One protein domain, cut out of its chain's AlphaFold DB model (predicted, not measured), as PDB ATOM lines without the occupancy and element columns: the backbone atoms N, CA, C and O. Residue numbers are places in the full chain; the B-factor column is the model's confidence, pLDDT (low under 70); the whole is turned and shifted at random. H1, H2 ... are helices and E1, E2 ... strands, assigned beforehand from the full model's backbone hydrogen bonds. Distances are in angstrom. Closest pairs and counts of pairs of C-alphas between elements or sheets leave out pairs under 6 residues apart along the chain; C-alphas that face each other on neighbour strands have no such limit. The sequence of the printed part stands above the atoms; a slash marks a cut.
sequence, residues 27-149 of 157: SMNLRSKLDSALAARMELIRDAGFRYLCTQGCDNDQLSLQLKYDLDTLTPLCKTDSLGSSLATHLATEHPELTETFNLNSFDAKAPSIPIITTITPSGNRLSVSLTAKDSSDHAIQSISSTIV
ATOM      1  N   SER A  27      37.311   6.325  46.410       73.00
ATOM      2  CA  SER A  27      36.770   7.515  45.747       73.00
ATOM      3  C   SER A  27      36.189   7.191  44.364       73.00
ATOM      4  O   SER A  27      35.076   7.613  44.048       73.00
ATOM      5  N   MET A  28      36.880   6.374  43.560       76.62
ATOM      6  CA  MET A  28      36.374   5.924  42.258       76.62
ATOM      7  C   MET A  28      35.117   5.060  42.386       76.62
ATOM      8  O   MET A  28      34.184   5.222  41.602       76.62
ATOM      9  N   ASN A  29      35.066   4.166  43.377       82.31
ATOM     10  CA  ASN A  29      33.896   3.325  43.627       82.31
ATOM     11  C   ASN A  29      32.683   4.176  44.043       82.31
ATOM     12  O   ASN A  29      31.600   4.033  43.479       82.31
ATOM     13  N   LEU A  30      32.879   5.133  44.956       82.19
ATOM     14  CA  LEU A  30      31.846   6.098  45.339       82.19
ATOM     15  C   LEU A  30      31.327   6.879  44.125       82.19
ATOM     16  O   LEU A  30      30.119   6.970  43.921       82.19
ATOM     17  N   ARG A  31      32.242   7.413  43.312       85.38
ATOM     18  CA  ARG A  31      31.909   8.190  42.118       85.38
ATOM     19  C   ARG A  31      31.133   7.363  41.101       85.38
ATOM     20  O   ARG A  31      30.112   7.818  40.614       85.38
ATOM     21  N   SER A  32      31.548   6.122  40.853       86.50
ATOM     22  CA  SER A  32      30.829   5.209  39.960       86.50
ATOM     23  C   SER A  32      29.408   4.912  40.448       86.50
ATOM     24  O   SER A  32      28.485   4.862  39.634       86.50
ATOM     25  N   LYS A  33      29.206   4.750  41.762       87.56
ATOM     26  CA  LYS A  33      27.866   4.569  42.341       87.56
ATOM     27  C   LYS A  33      27.010   5.825  42.208       87.56
ATOM     28  O   LYS A  33      25.839   5.717  41.857       87.56
ATOM     29  N   LEU A  34      27.589   7.000  42.461       88.50
ATOM     30  CA  LEU A  34      26.919   8.283  42.257       88.50
ATOM     31  C   LEU A  34      26.527   8.468  40.790       88.50
ATOM     32  O   LEU A  34      25.363   8.735  40.522       88.50
ATOM     33  N   ASP A  35      27.444   8.241  39.849       88.44
ATOM     34  CA  ASP A  35      27.168   8.287  38.410       88.44
ATOM     35  C   ASP A  35      26.016   7.359  38.026       88.44
ATOM     36  O   ASP A  35      25.088   7.778  37.338       88.44
ATOM     37  N   SER A  36      26.027   6.119  38.520       89.31
ATOM     38  CA  SER A  36      24.952   5.164  38.254       89.31
ATOM     39  C   SER A  36      23.609   5.624  38.825       89.31
ATOM     40  O   SER A  36      22.593   5.491  38.146       89.31
ATOM     41  N   ALA A  37      23.576   6.151  40.052       89.62
ATOM     42  CA  ALA A  37      22.342   6.610  40.691       89.62
ATOM     43  C   ALA A  37      21.782   7.872  40.016       89.62
ATOM     44  O   ALA A  37      20.580   7.971  39.763       89.62
ATOM     45  N   LEU A  38      22.662   8.818  39.676       90.56
ATOM     46  CA  LEU A  38      22.321  10.026  38.931       90.56
ATOM     47  C   LEU A  38      21.785   9.668  37.538       90.56
ATOM     48  O   LEU A  38      20.718  10.142  37.151       90.56
ATOM     49  N   ALA A  39      22.479   8.793  36.803       90.00
ATOM     50  CA  ALA A  39      22.051   8.345  35.483       90.00
ATOM     51  C   ALA A  39      20.706   7.610  35.542       90.00
ATOM     52  O   ALA A  39      19.804   7.953  34.785       90.00
ATOM     53  N   ALA A  40      20.532   6.671  36.476       90.75
ATOM     54  CA  ALA A  40      19.277   5.938  36.637       90.75
ATOM     55  C   ALA A  40      18.096   6.879  36.912       90.75
ATOM     56  O   ALA A  40      17.052   6.759  36.276       90.75
ATOM     57  N   ARG A  41      18.267   7.863  37.806       91.31
ATOM     58  CA  ARG A  41      17.229   8.868  38.063       91.31
ATOM     59  C   ARG A  41      16.930   9.705  36.820       91.31
ATOM     60  O   ARG A  41      15.763   9.950  36.530       91.31
ATOM     61  N   MET A  42      17.957  10.132  36.089       91.88
ATOM     62  CA  MET A  42      17.775  10.911  34.864       91.88
ATOM     63  C   MET A  42      17.019  10.114  33.792       91.88
ATOM     64  O   MET A  42      16.143  10.674  33.139       91.88
ATOM     65  N   GLU A  43      17.305   8.819  33.638       91.88
ATOM     66  CA  GLU A  43      16.577   7.947  32.708       91.88
ATOM     67  C   GLU A  43      15.111   7.761  33.106       91.88
ATOM     68  O   GLU A  43      14.247   7.826  32.241       91.88
ATOM     69  N   LEU A  44      14.798   7.628  34.399       91.88
ATOM     70  CA  LEU A  44      13.402   7.581  34.853       91.88
ATOM     71  C   LEU A  44      12.646   8.877  34.527       91.88
ATOM     72  O   LEU A  44      11.502   8.832  34.083       91.88
ATOM     73  N   ILE A  45      13.287  10.041  34.693       91.50
ATOM     74  CA  ILE A  45      12.670  11.327  34.330       91.50
ATOM     75  C   ILE A  45      12.502  11.439  32.804       91.50
ATOM     76  O   ILE A  45      11.498  11.975  32.334       91.50
ATOM     77  N   ARG A  46      13.453  10.921  32.015       90.50
ATOM     78  CA  ARG A  46      13.338  10.862  30.547       90.50
ATOM     79  C   ARG A  46      12.209   9.940  30.098       90.50
ATOM     80  O   ARG A  46      11.469  10.331  29.202       90.50
ATOM     81  N   ASP A  47      12.055   8.775  30.719       89.62
ATOM     82  CA  ASP A  47      10.965   7.836  30.433       89.62
ATOM     83  C   ASP A  47       9.598   8.455  30.760       89.62
ATOM     84  O   ASP A  47       8.719   8.495  29.899       89.62
ATOM     85  N   ALA A  48       9.447   9.062  31.941       90.19
ATOM     86  CA  ALA A  48       8.233   9.799  32.298       90.19
ATOM     87  C   ALA A  48       7.954  10.959  31.320       90.19
ATOM     88  O   ALA A  48       6.820  11.163  30.889       90.19
ATOM     89  N   GLY A  49       8.995  11.684  30.897       89.25
ATOM     90  CA  GLY A  49       8.889  12.723  29.873       89.25
ATOM     91  C   GLY A  49       8.480  12.197  28.495       89.25
ATOM     92  O   GLY A  49       7.720  12.861  27.799       89.25
ATOM     93  N   PHE A  50       8.947  11.013  28.100       87.56
ATOM     94  CA  PHE A  50       8.593  10.367  26.833       87.56
ATOM     95  C   PHE A  50       7.150   9.846  26.822       87.56
ATOM     96  O   PHE A  50       6.460   9.946  25.804       87.56
ATOM     97  N   ARG A  51       6.697   9.306  27.957       88.06
ATOM     98  CA  ARG A  51       5.333   8.801  28.166       88.06
ATOM     99  C   ARG A  51       4.308   9.920  28.325       88.06
ATOM    100  O   ARG A  51       3.118   9.687  28.119       88.06
ATOM    101  N   TYR A  52       4.748  11.127  28.668       89.31
ATOM    102  CA  TYR A  52       3.868  12.272  28.843       89.31
ATOM    103  C   TYR A  52       3.045  12.554  27.578       89.31
ATOM    104  O   TYR A  52       3.588  12.743  26.491       89.31
ATOM    105  N   LEU A  53       1.717  12.581  27.733       88.88
ATOM    106  CA  LEU A  53       0.734  12.729  26.648       88.88
ATOM    107  C   LEU A  53       0.771  11.610  25.597       88.88
ATOM    108  O   LEU A  53       0.127  11.740  24.557       88.88
ATOM    109  N   CYS A  54       1.487  10.513  25.836       88.75
ATOM    110  CA  CYS A  54       1.450   9.369  24.947       88.75
ATOM    111  C   CYS A  54       0.172   8.556  25.157       88.75
ATOM    112  O   CYS A  54      -0.219   8.259  26.282       88.75
ATOM    113  N   THR A  55      -0.470   8.177  24.056       88.62
ATOM    114  CA  THR A  55      -1.726   7.417  24.061       88.62
ATOM    115  C   THR A  55      -1.571   6.012  23.486       88.62
ATOM    116  O   THR A  55      -2.404   5.150  23.757       88.62
ATOM    117  N   GLN A  56      -0.524   5.761  22.690       88.19
ATOM    118  CA  GLN A  56      -0.250   4.451  22.096       88.19
ATOM    119  C   GLN A  56       1.236   4.306  21.742       88.19
ATOM    120  O   GLN A  56       1.849   5.245  21.236       88.19
ATOM    121  N   GLY A  57       1.796   3.110  21.925       84.00
ATOM    122  CA  GLY A  57       3.149   2.775  21.469       84.00
ATOM    123  C   GLY A  57       4.270   3.147  22.441       84.00
ATOM    124  O   GLY A  57       5.434   3.013  22.077       84.00
ATOM    125  N   CYS A  58       3.947   3.612  23.652       83.88
ATOM    126  CA  CYS A  58       4.941   4.019  24.658       83.88
ATOM    127  C   CYS A  58       5.248   2.956  25.714       83.88
ATOM    128  O   CYS A  58       6.047   3.197  26.618       83.88
ATOM    129  N   ASP A  59       4.642   1.779  25.585       85.00
ATOM    130  CA  ASP A  59       4.889   0.638  26.451       85.00
ATOM    131  C   ASP A  59       5.687  -0.453  25.734       85.00
ATOM    132  O   ASP A  59       5.666  -0.583  24.507       85.00
ATOM    133  N   ASN A  60       6.392  -1.269  26.522       80.81
ATOM    134  CA  ASN A  60       7.251  -2.341  26.011       80.81
ATOM    135  C   ASN A  60       6.473  -3.410  25.224       80.81
ATOM    136  O   ASN A  60       7.033  -4.065  24.348       80.81
ATOM    137  N   ASP A  61       5.187  -3.587  25.515       83.00
ATOM    138  CA  ASP A  61       4.272  -4.490  24.814       83.00
ATOM    139  C   ASP A  61       3.645  -3.856  23.557       83.00
ATOM    140  O   ASP A  61       2.982  -4.542  22.778       83.00
ATOM    141  N   GLN A  62       3.897  -2.568  23.313       82.69
ATOM    142  CA  GLN A  62       3.348  -1.799  22.196       82.69
ATOM    143  C   GLN A  62       4.413  -1.319  21.202       82.69
ATOM    144  O   GLN A  62       4.105  -0.513  20.327       82.69
ATOM    145  N   LEU A  63       5.640  -1.848  21.265       77.88
ATOM    146  CA  LEU A  63       6.747  -1.462  20.372       77.88
ATOM    147  C   LEU A  63       6.459  -1.701  18.879       77.88
ATOM    148  O   LEU A  63       7.065  -1.067  18.019       77.88
ATOM    149  N   SER A  64       5.544  -2.619  18.555       82.94
ATOM    150  CA  SER A  64       5.087  -2.864  17.181       82.94
ATOM    151  C   SER A  64       3.983  -1.908  16.719       82.94
ATOM    152  O   SER A  64       3.593  -1.944  15.553       82.94
ATOM    153  N   LEU A  65       3.421  -1.106  17.626       83.12
ATOM    154  CA  LEU A  65       2.372  -0.138  17.329       83.12
ATOM    155  C   LEU A  65       2.993   1.213  16.971       83.12
ATOM    156  O   LEU A  65       4.082   1.568  17.409       83.12
ATOM    157  N   GLN A  66       2.276   1.990  16.162       83.56
ATOM    158  CA  GLN A  66       2.697   3.350  15.855       83.56
ATOM    159  C   GLN A  66       2.596   4.226  17.108       83.56
ATOM    160  O   GLN A  66       1.575   4.207  17.797       83.56
ATOM    161  N   LEU A  67       3.639   5.021  17.346       85.62
ATOM    162  CA  LEU A  67       3.692   6.001  18.424       85.62
ATOM    163  C   LEU A  67       2.615   7.077  18.211       85.62
ATOM    164  O   LEU A  67       2.619   7.755  17.177       85.62
ATOM    165  N   LYS A  68       1.704   7.241  19.173       87.81
ATOM    166  CA  LYS A  68       0.668   8.283  19.155       87.81
ATOM    167  C   LYS A  68       0.656   9.070  20.451       87.81
ATOM    168  O   LYS A  68       0.833   8.515  21.530       87.81
ATOM    169  N   TYR A  69       0.362  10.354  20.308       87.94
ATOM    170  CA  TYR A  69       0.220  11.296  21.406       87.94
ATOM    171  C   TYR A  69      -1.133  11.991  21.335       87.94
ATOM    172  O   TYR A  69      -1.748  12.071  20.269       87.94
ATOM    173  N   ASP A  70      -1.580  12.503  22.473       89.88
ATOM    174  CA  ASP A  70      -2.715  13.407  22.576       89.88
ATOM    175  C   ASP A  70      -2.353  14.770  21.963       89.88
ATOM    176  O   ASP A  70      -1.816  15.668  22.616       89.88
ATOM    177  N   LEU A  71      -2.628  14.903  20.666       88.62
ATOM    178  CA  LEU A  71      -2.371  16.125  19.905       88.62
ATOM    179  C   LEU A  71      -3.288  17.282  20.303       88.62
ATOM    180  O   LEU A  71      -2.895  18.438  20.108       88.62
ATOM    181  N   ASP A  72      -4.466  16.984  20.856       90.81
ATOM    182  CA  ASP A  72      -5.443  17.991  21.264       90.81
ATOM    183  C   ASP A  72      -4.943  18.757  22.493       90.81
ATOM    184  O   ASP A  72      -5.123  19.972  22.571       90.81
ATOM    185  N   THR A  73      -4.223  18.082  23.395       89.75
ATOM    186  CA  THR A  73      -3.542  18.717  24.534       89.75
ATOM    187  C   THR A  73      -2.144  19.222  24.168       89.75
ATOM    188  O   THR A  73      -1.748  20.323  24.561       89.75
ATOM    189  N   LEU A  74      -1.378  18.462  23.380       88.19
ATOM    190  CA  LEU A  74       0.020  18.790  23.094       88.19
ATOM    191  C   LEU A  74       0.177  20.023  22.189       88.19
ATOM    192  O   LEU A  74       1.045  20.862  22.433       88.19
ATOM    193  N   THR A  75      -0.668  20.180  21.167       88.31
ATOM    194  CA  THR A  75      -0.550  21.300  20.215       88.31
ATOM    195  C   THR A  75      -0.773  22.667  20.881       88.31
ATOM    196  O   THR A  75       0.022  23.581  20.636       88.31
ATOM    197  N   PRO A  76      -1.805  22.863  21.730       90.19
ATOM    198  CA  PRO A  76      -1.961  24.099  22.497       90.19
ATOM    199  C   PRO A  76      -0.799  24.375  23.454       90.19
ATOM    200  O   PRO A  76      -0.352  25.521  23.537       90.19
ATOM    201  N   LEU A  77      -0.276  23.350  24.138       90.81
ATOM    202  CA  LEU A  77       0.860  23.504  25.051       90.81
ATOM    203  C   LEU A  77       2.118  23.972  24.309       90.81
ATOM    204  O   LEU A  77       2.762  24.924  24.743       90.81
ATOM    205  N   CYS A  78       2.403  23.372  23.149       89.12
ATOM    206  CA  CYS A  78       3.492  23.788  22.267       89.12
ATOM    207  C   CYS A  78       3.362  25.244  21.811       89.12
ATOM    208  O   CYS A  78       4.317  26.012  21.881       89.12
ATOM    209  N   LYS A  79       2.173  25.643  21.343       88.75
ATOM    210  CA  LYS A  79       1.925  27.006  20.838       88.75
ATOM    211  C   LYS A  79       2.034  28.085  21.912       88.75
ATOM    212  O   LYS A  79       2.211  29.251  21.576       88.75
ATOM    213  N   THR A  80       1.855  27.711  23.175       90.56
ATOM    214  CA  THR A  80       1.881  28.626  24.322       90.56
ATOM    215  C   THR A  80       3.178  28.542  25.120       90.56
ATOM    216  O   THR A  80       3.253  29.130  26.196       90.56
ATOM    217  N   ASP A  81       4.185  27.815  24.621       89.31
ATOM    218  CA  ASP A  81       5.459  27.589  25.312       89.31
ATOM    219  C   ASP A  81       5.280  27.057  26.745       89.31
ATOM    220  O   ASP A  81       6.056  27.357  27.651       89.31
ATOM    221  N   SER A  82       4.227  26.270  26.974       91.62
ATOM    222  CA  SER A  82       3.837  25.798  28.306       91.62
ATOM    223  C   SER A  82       4.059  24.300  28.504       91.62
ATOM    224  O   SER A  82       3.852  23.793  29.608       91.62
ATOM    225  N   LEU A  83       4.553  23.590  27.481       90.38
ATOM    226  CA  LEU A  83       4.769  22.145  27.552       90.38
ATOM    227  C   LEU A  83       5.767  21.753  28.652       90.38
ATOM    228  O   LEU A  83       5.523  20.790  29.376       90.38
ATOM    229  N   GLY A  84       6.850  22.517  28.835       90.69
ATOM    230  CA  GLY A  84       7.823  22.268  29.901       90.69
ATOM    231  C   GLY A  84       7.204  22.406  31.292       90.69
ATOM    232  O   GLY A  84       7.423  21.555  32.150       90.69
ATOM    233  N   SER A  85       6.383  23.435  31.510       92.94
ATOM    234  CA  SER A  85       5.680  23.656  32.785       92.94
ATOM    235  C   SER A  85       4.620  22.587  33.053       92.94
ATOM    236  O   SER A  85       4.473  22.120  34.184       92.94
ATOM    237  N   SER A  86       3.909  22.169  32.006       92.69
ATOM    238  CA  SER A  86       2.911  21.107  32.072       92.69
ATOM    239  C   SER A  86       3.553  19.765  32.438       92.69
ATOM    240  O   SER A  86       3.087  19.082  33.349       92.69
ATOM    241  N   LEU A  87       4.694  19.439  31.819       91.94
ATOM    242  CA  LEU A  87       5.487  18.264  32.176       91.94
ATOM    243  C   LEU A  87       6.045  18.353  33.604       91.94
ATOM    244  O   LEU A  87       5.989  17.373  34.337       91.94
ATOM    245  N   ALA A  88       6.565  19.511  34.022       93.25
ATOM    246  CA  ALA A  88       7.062  19.698  35.388       93.25
ATOM    247  C   ALA A  88       5.960  19.434  36.428       93.25
ATOM    248  O   ALA A  88       6.196  18.757  37.426       93.25
ATOM    249  N   THR A  89       4.749  19.927  36.158       94.62
ATOM    250  CA  THR A  89       3.570  19.691  37.003       94.62
ATOM    251  C   THR A  89       3.183  18.216  37.009       94.62
ATOM    252  O   THR A  89       2.921  17.658  38.068       94.62
ATOM    253  N   HIS A  90       3.193  17.564  35.845       92.94
ATOM    254  CA  HIS A  90       2.914  16.136  35.742       92.94
ATOM    255  C   HIS A  90       3.912  15.297  36.550       92.94
ATOM    256  O   HIS A  90       3.491  14.444  37.323       92.94
ATOM    257  N   LEU A  91       5.213  15.586  36.447       93.50
ATOM    258  CA  LEU A  91       6.242  14.917  37.245       93.50
ATOM    259  C   LEU A  91       6.030  15.136  38.746       93.50
ATOM    260  O   LEU A  91       6.136  14.190  39.509       93.50
ATOM    261  N   ALA A  92       5.701  16.354  39.177       93.38
ATOM    262  CA  ALA A  92       5.478  16.640  40.594       93.38
ATOM    263  C   ALA A  92       4.227  15.945  41.166       93.38
ATOM    264  O   ALA A  92       4.217  15.594  42.343       93.38
ATOM    265  N   THR A  93       3.181  15.759  40.356       92.44
ATOM    266  CA  THR A  93       1.905  15.180  40.806       92.44
ATOM    267  C   THR A  93       1.866  13.657  40.679       92.44
ATOM    268  O   THR A  93       1.458  12.983  41.620       92.44
ATOM    269  N   GLU A  94       2.277  13.113  39.533       92.00
ATOM    270  CA  GLU A  94       2.163  11.678  39.222       92.00
ATOM    271  C   GLU A  94       3.436  10.894  39.571       92.00
ATOM    272  O   GLU A  94       3.373   9.687  39.794       92.00
ATOM    273  N   HIS A  95       4.585  11.576  39.645       92.31
ATOM    274  CA  HIS A  95       5.896  10.976  39.919       92.31
ATOM    275  C   HIS A  95       6.708  11.769  40.963       92.31
ATOM    276  O   HIS A  95       7.875  12.116  40.709       92.31
ATOM    277  N   PRO A  96       6.124  12.111  42.131       91.19
ATOM    278  CA  PRO A  96       6.774  12.965  43.127       91.19
ATOM    279  C   PRO A  96       8.155  12.435  43.530       91.19
ATOM    280  O   PRO A  96       9.100  13.215  43.675       91.19
ATOM    281  N   GLU A  97       8.321  11.111  43.575       91.06
ATOM    282  CA  GLU A  97       9.571  10.434  43.900       91.06
ATOM    283  C   GLU A  97      10.723  10.789  42.955       91.06
ATOM    284  O   GLU A  97      11.884  10.651  43.344       91.06
ATOM    285  N   LEU A  98      10.434  11.204  41.717       89.56
ATOM    286  CA  LEU A  98      11.429  11.638  40.734       89.56
ATOM    287  C   LEU A  98      11.874  13.086  40.951       89.56
ATOM    288  O   LEU A  98      12.969  13.449  40.524       89.56
ATOM    289  N   THR A  99      11.045  13.897  41.605       88.19
ATOM    290  CA  THR A  99      11.286  15.328  41.843       88.19
ATOM    291  C   THR A  99      11.892  15.611  43.216       88.19
ATOM    292  O   THR A  99      12.551  16.632  43.408       88.19
ATOM    293  N   GLU A 100      11.713  14.692  44.163       90.88
ATOM    294  CA  GLU A 100      12.224  14.809  45.520       90.88
ATOM    295  C   GLU A 100      13.733  14.535  45.625       90.88
ATOM    296  O   GLU A 100      14.373  13.915  44.767       90.88
ATOM    297  N   THR A 101      14.317  15.005  46.731       89.25
ATOM    298  CA  THR A 101      15.691  14.657  47.106       89.25
ATOM    299  C   THR A 101      15.737  13.200  47.545       89.25
ATOM    300  O   THR A 101      14.917  12.759  48.346       89.25
ATOM    301  N   PHE A 102      16.732  12.457  47.070       90.19
ATOM    302  CA  PHE A 102      16.933  11.059  47.444       90.19
ATOM    303  C   PHE A 102      18.364  10.824  47.903       90.19
ATOM    304  O   PHE A 102      19.251  11.625  47.631       90.19
ATOM    305  N   ASN A 103      18.611   9.722  48.605       89.38
ATOM    306  CA  ASN A 103      19.953   9.387  49.062       89.38
ATOM    307  C   ASN A 103      20.572   8.291  48.192       89.38
ATOM    308  O   ASN A 103      19.882   7.391  47.713       89.38
ATOM    309  N   LEU A 104      21.899   8.312  48.047       86.25
ATOM    310  CA  LEU A 104      22.634   7.250  47.350       86.25
ATOM    311  C   LEU A 104      22.374   5.861  47.960       86.25
ATOM    312  O   LEU A 104      22.285   4.868  47.239       86.25
ATOM    313  N   ASN A 105      22.187   5.792  49.279       86.12
ATOM    314  CA  ASN A 105      21.885   4.541  49.974       86.12
ATOM    315  C   ASN A 105      20.540   3.907  49.563       86.12
ATOM    316  O   ASN A 105      20.323   2.725  49.808       86.12
ATOM    317  N   SER A 106      19.652   4.677  48.923       81.06
ATOM    318  CA  SER A 106      18.386   4.186  48.374       81.06
ATOM    319  C   SER A 106      18.604   3.352  47.105       81.06
ATOM    320  O   SER A 106      17.772   2.514  46.778       81.06
ATOM    321  N   PHE A 107      19.732   3.555  46.414       77.00
ATOM    322  CA  PHE A 107      20.148   2.779  45.241       77.00
ATOM    323  C   PHE A 107      21.110   1.643  45.607       77.00
ATOM    324  O   PHE A 107      21.039   0.560  45.031       77.00
ATOM    325  N   ASP A 108      21.995   1.867  46.579       78.50
ATOM    326  CA  ASP A 108      22.883   0.839  47.122       78.50
ATOM    327  C   ASP A 108      22.939   0.949  48.646       78.50
ATOM    328  O   ASP A 108      23.604   1.825  49.192       78.50
ATOM    329  N   ALA A 109      22.295   0.010  49.342       78.88
ATOM    330  CA  ALA A 109      22.213  -0.010  50.804       78.88
ATOM    331  C   ALA A 109      23.581  -0.044  51.518       78.88
ATOM    332  O   ALA A 109      23.655   0.235  52.714       78.88
ATOM    333  N   LYS A 110      24.668  -0.396  50.814       79.56
ATOM    334  CA  LYS A 110      26.038  -0.411  51.350       79.56
ATOM    335  C   LYS A 110      26.806   0.889  51.081       79.56
ATOM    336  O   LYS A 110      27.962   1.000  51.488       79.56
ATOM    337  N   ALA A 111      26.223   1.836  50.352       80.94
ATOM    338  CA  ALA A 111      26.820   3.134  50.068       80.94
ATOM    339  C   ALA A 111      26.577   4.134  51.218       80.94
ATOM    340  O   ALA A 111      25.606   3.999  51.964       80.94
ATOM    341  N   PRO A 112      27.442   5.154  51.380       81.62
ATOM    342  CA  PRO A 112      27.210   6.209  52.360       81.62
ATOM    343  C   PRO A 112      25.947   7.016  52.029       81.62
ATOM    344  O   PRO A 112      25.537   7.128  50.872       81.62
ATOM    345  N   SER A 113      25.341   7.609  53.060       85.19
ATOM    346  CA  SER A 113      24.183   8.492  52.899       85.19
ATOM    347  C   SER A 113      24.631   9.826  52.306       85.19
ATOM    348  O   SER A 113      25.069  10.716  53.030       85.19
ATOM    349  N   ILE A 114      24.545   9.939  50.982       86.75
ATOM    350  CA  ILE A 114      24.822  11.169  50.238       86.75
ATOM    351  C   ILE A 114      23.503  11.664  49.643       86.75
ATOM    352  O   ILE A 114      22.932  10.937  48.819       86.75
ATOM    353  N   PRO A 115      23.013  12.853  50.035       90.31
ATOM    354  CA  PRO A 115      21.818  13.431  49.443       90.31
ATOM    355  C   PRO A 115      22.093  13.872  48.004       90.31
ATOM    356  O   PRO A 115      23.084  14.540  47.700       90.31
ATOM    357  N   ILE A 116      21.179  13.503  47.117       91.25
ATOM    358  CA  ILE A 116      21.134  13.891  45.716       91.25
ATOM    359  C   ILE A 116      19.881  14.733  45.522       91.25
ATOM    360  O   ILE A 116      18.756  14.257  45.676       91.25
ATOM    361  N   ILE A 117      20.095  15.999  45.191       92.31
ATOM    362  CA  ILE A 117      19.043  16.989  44.997       92.31
ATOM    363  C   ILE A 117      18.657  17.001  43.527       92.31
ATOM    364  O   ILE A 117      19.508  17.214  42.659       92.31
ATOM    365  N   THR A 118      17.366  16.836  43.267       92.62
ATOM    366  CA  THR A 118      16.778  17.015  41.945       92.62
ATOM    367  C   THR A 118      16.266  18.442  41.805       92.62
ATOM    368  O   THR A 118      15.503  18.929  42.631       92.62
ATOM    369  N   THR A 119      16.702  19.145  40.765       92.81
ATOM    370  CA  THR A 119      16.205  20.474  40.403       92.81
ATOM    371  C   THR A 119      15.595  20.404  39.018       92.81
ATOM    372  O   THR A 119      16.268  20.031  38.057       92.81
ATOM    373  N   ILE A 120      14.323  20.773  38.923       92.00
ATOM    374  CA  ILE A 120      13.563  20.783  37.679       92.00
ATOM    375  C   ILE A 120      13.197  22.228  37.367       92.00
ATOM    376  O   ILE A 120      12.587  22.920  38.178       92.00
ATOM    377  N   THR A 121      13.592  22.698  36.191       93.19
ATOM    378  CA  THR A 121      13.338  24.063  35.734       93.19
ATOM    379  C   THR A 121      12.676  24.015  34.361       93.19
ATOM    380  O   THR A 121      13.351  23.723  33.368       93.19
ATOM    381  N   PRO A 122      11.361  24.275  34.271       91.75
ATOM    382  CA  PRO A 122      10.696  24.395  32.985       91.75
ATOM    383  C   PRO A 122      11.152  25.673  32.271       91.75
ATOM    384  O   PRO A 122      11.319  26.726  32.885       91.75
ATOM    385  N   SER A 123      11.364  25.578  30.962       88.44
ATOM    386  CA  SER A 123      11.731  26.709  30.111       88.44
ATOM    387  C   SER A 123      11.084  26.537  28.742       88.44
ATOM    388  O   SER A 123      11.548  25.757  27.911       88.44
ATOM    389  N   GLY A 124       9.978  27.240  28.510       88.25
ATOM    390  CA  GLY A 124       9.193  27.074  27.292       88.25
ATOM    391  C   GLY A 124       8.707  25.628  27.122       88.25
ATOM    392  O   GLY A 124       8.197  25.004  28.053       88.25
ATOM    393  N   ASN A 125       8.967  25.051  25.948       88.50
ATOM    394  CA  ASN A 125       8.590  23.671  25.615       88.50
ATOM    395  C   ASN A 125       9.566  22.583  26.088       88.50
ATOM    396  O   ASN A 125       9.494  21.435  25.648       88.50
ATOM    397  N   ARG A 126      10.504  22.930  26.971       88.38
ATOM    398  CA  ARG A 126      11.559  22.028  27.433       88.38
ATOM    399  C   ARG A 126      11.725  22.076  28.942       88.38
ATOM    400  O   ARG A 126      11.379  23.054  29.604       88.38
ATOM    401  N   LEU A 127      12.262  20.990  29.475       90.25
ATOM    402  CA  LEU A 127      12.488  20.796  30.895       90.25
ATOM    403  C   LEU A 127      13.985  20.642  31.146       90.25
ATOM    404  O   LEU A 127      14.602  19.700  30.661       90.25
ATOM    405  N   SER A 128      14.581  21.559  31.898       91.94
ATOM    406  CA  SER A 128      15.965  21.422  32.344       91.94
ATOM    407  C   SER A 128      15.983  20.710  33.685       91.94
ATOM    408  O   SER A 128      15.383  21.177  34.650       91.94
ATOM    409  N   VAL A 129      16.673  19.579  33.744       92.50
ATOM    410  CA  VAL A 129      16.812  18.764  34.948       92.50
ATOM    411  C   VAL A 129      18.273  18.768  35.358       92.50
ATOM    412  O   VAL A 129      19.148  18.485  34.542       92.50
ATOM    413  N   SER A 130      18.537  19.081  36.620       93.19
ATOM    414  CA  SER A 130      19.856  18.978  37.236       93.19
ATOM    415  C   SER A 130      19.768  18.069  38.450       93.19
ATOM    416  O   SER A 130      18.913  18.266  39.307       93.19
ATOM    417  N   LEU A 131      20.668  17.097  38.535       92.31
ATOM    418  CA  LEU A 131      20.825  16.223  39.690       92.31
ATOM    419  C   LEU A 131      22.182  16.511  40.317       92.31
ATOM    420  O   LEU A 131      23.199  16.404  39.634       92.31
ATOM    421  N   THR A 132      22.201  16.873  41.597       92.69
ATOM    422  CA  THR A 132      23.425  17.278  42.298       92.69
ATOM    423  C   THR A 132      23.582  16.489  43.586       92.69
ATOM    424  O   THR A 132      22.776  16.624  44.503       92.69
ATOM    425  N   ALA A 133      24.645  15.695  43.668       91.06
ATOM    426  CA  ALA A 133      25.074  15.037  44.892       91.06
ATOM    427  C   ALA A 133      25.847  16.028  45.769       91.06
ATOM    428  O   ALA A 133      26.806  16.649  45.298       91.06
ATOM    429  N   LYS A 134      25.451  16.161  47.036       89.31
ATOM    430  CA  LYS A 134      26.097  17.057  48.000       89.31
ATOM    431  C   LYS A 134      26.723  16.298  49.164       89.31
ATOM    432  O   LYS A 134      26.186  15.285  49.602       89.31
ATOM    433  N   ASP A 135      27.848  16.793  49.666       82.88
ATOM    434  CA  ASP A 135      28.472  16.270  50.881       82.88
ATOM    435  C   ASP A 135      27.794  16.797  52.161       82.88
ATOM    436  O   ASP A 135      26.867  17.609  52.128       82.88
ATOM    437  N   SER A 136      28.273  16.337  53.318       76.44
ATOM    438  CA  SER A 136      27.807  16.786  54.639       76.44
ATOM    439  C   SER A 136      28.058  18.273  54.927       76.44
ATOM    440  O   SER A 136      27.556  18.792  55.919       76.44
ATOM    441  N   SER A 137      28.853  18.950  54.099       80.12
ATOM    442  CA  SER A 137      29.174  20.376  54.180       80.12
ATOM    443  C   SER A 137      28.460  21.196  53.096       80.12
ATOM    444  O   SER A 137      28.827  22.345  52.871       80.12
ATOM    445  N   ASP A 138      27.434  20.623  52.455       78.19
ATOM    446  CA  ASP A 138      26.632  21.213  51.375       78.19
ATOM    447  C   ASP A 138      27.416  21.536  50.084       78.19
ATOM    448  O   ASP A 138      26.907  22.218  49.189       78.19
ATOM    449  N   HIS A 139      28.630  21.003  49.924       82.75
ATOM    450  CA  HIS A 139      29.402  21.150  48.693       82.75
ATOM    451  C   HIS A 139      28.966  20.126  47.646       82.75
ATOM    452  O   HIS A 139      28.788  18.941  47.938       82.75
ATOM    453  N   ALA A 140      28.828  20.574  46.396       83.81
ATOM    454  CA  ALA A 140      28.535  19.694  45.272       83.81
ATOM    455  C   ALA A 140      29.733  18.775  44.989       83.81
ATOM    456  O   ALA A 140      30.796  19.234  44.575       83.81
ATOM    457  N   ILE A 141      29.540  17.473  45.187       86.12
ATOM    458  CA  ILE A 141      30.529  16.436  44.868       86.12
ATOM    459  C   ILE A 141      30.478  16.137  43.368       86.12
ATOM    460  O   ILE A 141      31.503  15.974  42.708       86.12
ATOM    461  N   GLN A 142      29.258  16.038  42.840       87.69
ATOM    462  CA  GLN A 142      28.988  15.638  41.470       87.69
ATOM    463  C   GLN A 142      27.641  16.184  41.024       87.69
ATOM    464  O   GLN A 142      26.683  16.198  41.797       87.69
ATOM    465  N   SER A 143      27.556  16.606  39.769       89.56
ATOM    466  CA  SER A 143      26.300  17.018  39.166       89.56
ATOM    467  C   SER A 143      26.206  16.553  37.725       89.56
ATOM    468  O   SER A 143      27.207  16.476  37.009       89.56
ATOM    469  N   ILE A 144      24.985  16.247  37.305       91.12
ATOM    470  CA  ILE A 144      24.645  16.049  35.901       91.12
ATOM    471  C   ILE A 144      23.443  16.916  35.566       91.12
ATOM    472  O   ILE A 144      22.554  17.111  36.395       91.12
ATOM    473  N   SER A 145      23.401  17.418  34.340       92.38
ATOM    474  CA  SER A 145      22.252  18.148  33.829       92.38
ATOM    475  C   SER A 145      21.846  17.618  32.463       92.38
ATOM    476  O   SER A 145      22.669  17.140  31.682       92.38
ATOM    477  N   SER A 146      20.549  17.670  32.186       90.12
ATOM    478  CA  SER A 146      19.988  17.326  30.888       90.12
ATOM    479  C   SER A 146      18.810  18.225  30.584       90.12
ATOM    480  O   SER A 146      18.024  18.569  31.464       90.12
ATOM    481  N   THR A 147      18.643  18.541  29.309       89.69
ATOM    482  CA  THR A 147      17.386  19.079  28.798       89.69
ATOM    483  C   THR A 147      16.543  17.923  28.281       89.69
ATOM    484  O   THR A 147      17.038  17.074  27.543       89.69
ATOM    485  N   ILE A 148      15.284  17.879  28.693       86.88
ATOM    486  CA  ILE A 148      14.282  16.922  28.245       86.88
ATOM    487  C   ILE A 148      13.291  17.692  27.383       86.88
ATOM    488  O   ILE A 148      12.718  18.698  27.810       86.88
ATOM    489  N   VAL A 149      13.122  17.226  26.151       83.50
ATOM    490  CA  VAL A 149      12.104  17.717  25.225       83.50
ATOM    491  C   VAL A 149      11.105  16.574  25.060       83.50
ATOM    492  O   VAL A 149      11.444  15.585  24.412       83.50
TER     493      VAL A 149
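What this domain is: This is residues 27 to 149 of the 157 residues of an uncharacterized protein of Synechococcus sp. HK01-R (UniProt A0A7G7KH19). One long helix, H1, runs along one face of a twisted three-stranded sheet, with the shorter H3 on the same face and no named helix covering the other. At one end of this two-layer body, off the sheet, lie the short strand E1 and H2. The printed part has 123 residues with named elements in the order H1 E1 H2 H3 H4 E2 E3 E4, a mixed class; the sheet, E2 E3 E4, is a meander, each strand the antiparallel neighbour of the one before. It is only just compact, close to loose, with a radius of gyration of the C-alphas of 16.4 A, and spans 48 by 33 by 21 A.

How they stand to each other: Start at H1, residues 27 to 51, over E3, residues 126 to 134, and E4, residues 140 to 148, at a height over the sheet of 9.2 A; its closest C-alpha pair with E3 is Leu 38 and Leu 131, 6.4 A. E1, residues 54 to 56, pairs with no named strand. H2, residues 71 to 79, only just touches H3, residues 83 to 94, with 3 pairs of C-alphas within 8 A, only at the corner; the closest are Leu 77 and Leu 83, 4.8 A. H3 lies over E3 and E2, residues 115 to 123. H4, residues 96 to 99, only grazes the sheet. In hairpin E2 and E3 find N 119 and O 130, 2.8 A; in hairpin E3 and E4, N 131 and O 144, 2.9 A. Every O i to N i+4 pair is within hydrogen-bond range in H1 and H3, 4 of 5 in H2; H4 is too short for one.

Where its parts are: Find C-alpha 27 at (36.770, 7.515, 45.747); H1 runs 36.0 A from there. E2 spans 25.5 A, E3 25.7 A and E4 22.4 A, ending at C-alpha 148, (14.282, 16.922, 28.245).

The domain as a whole: The farthest C-alphas, Leu 65 and Ser 137, are 50.0 A apart. The printed part has no cut; residues 57 to 70 and 100 to 114 are long links. No printed residue is under 70.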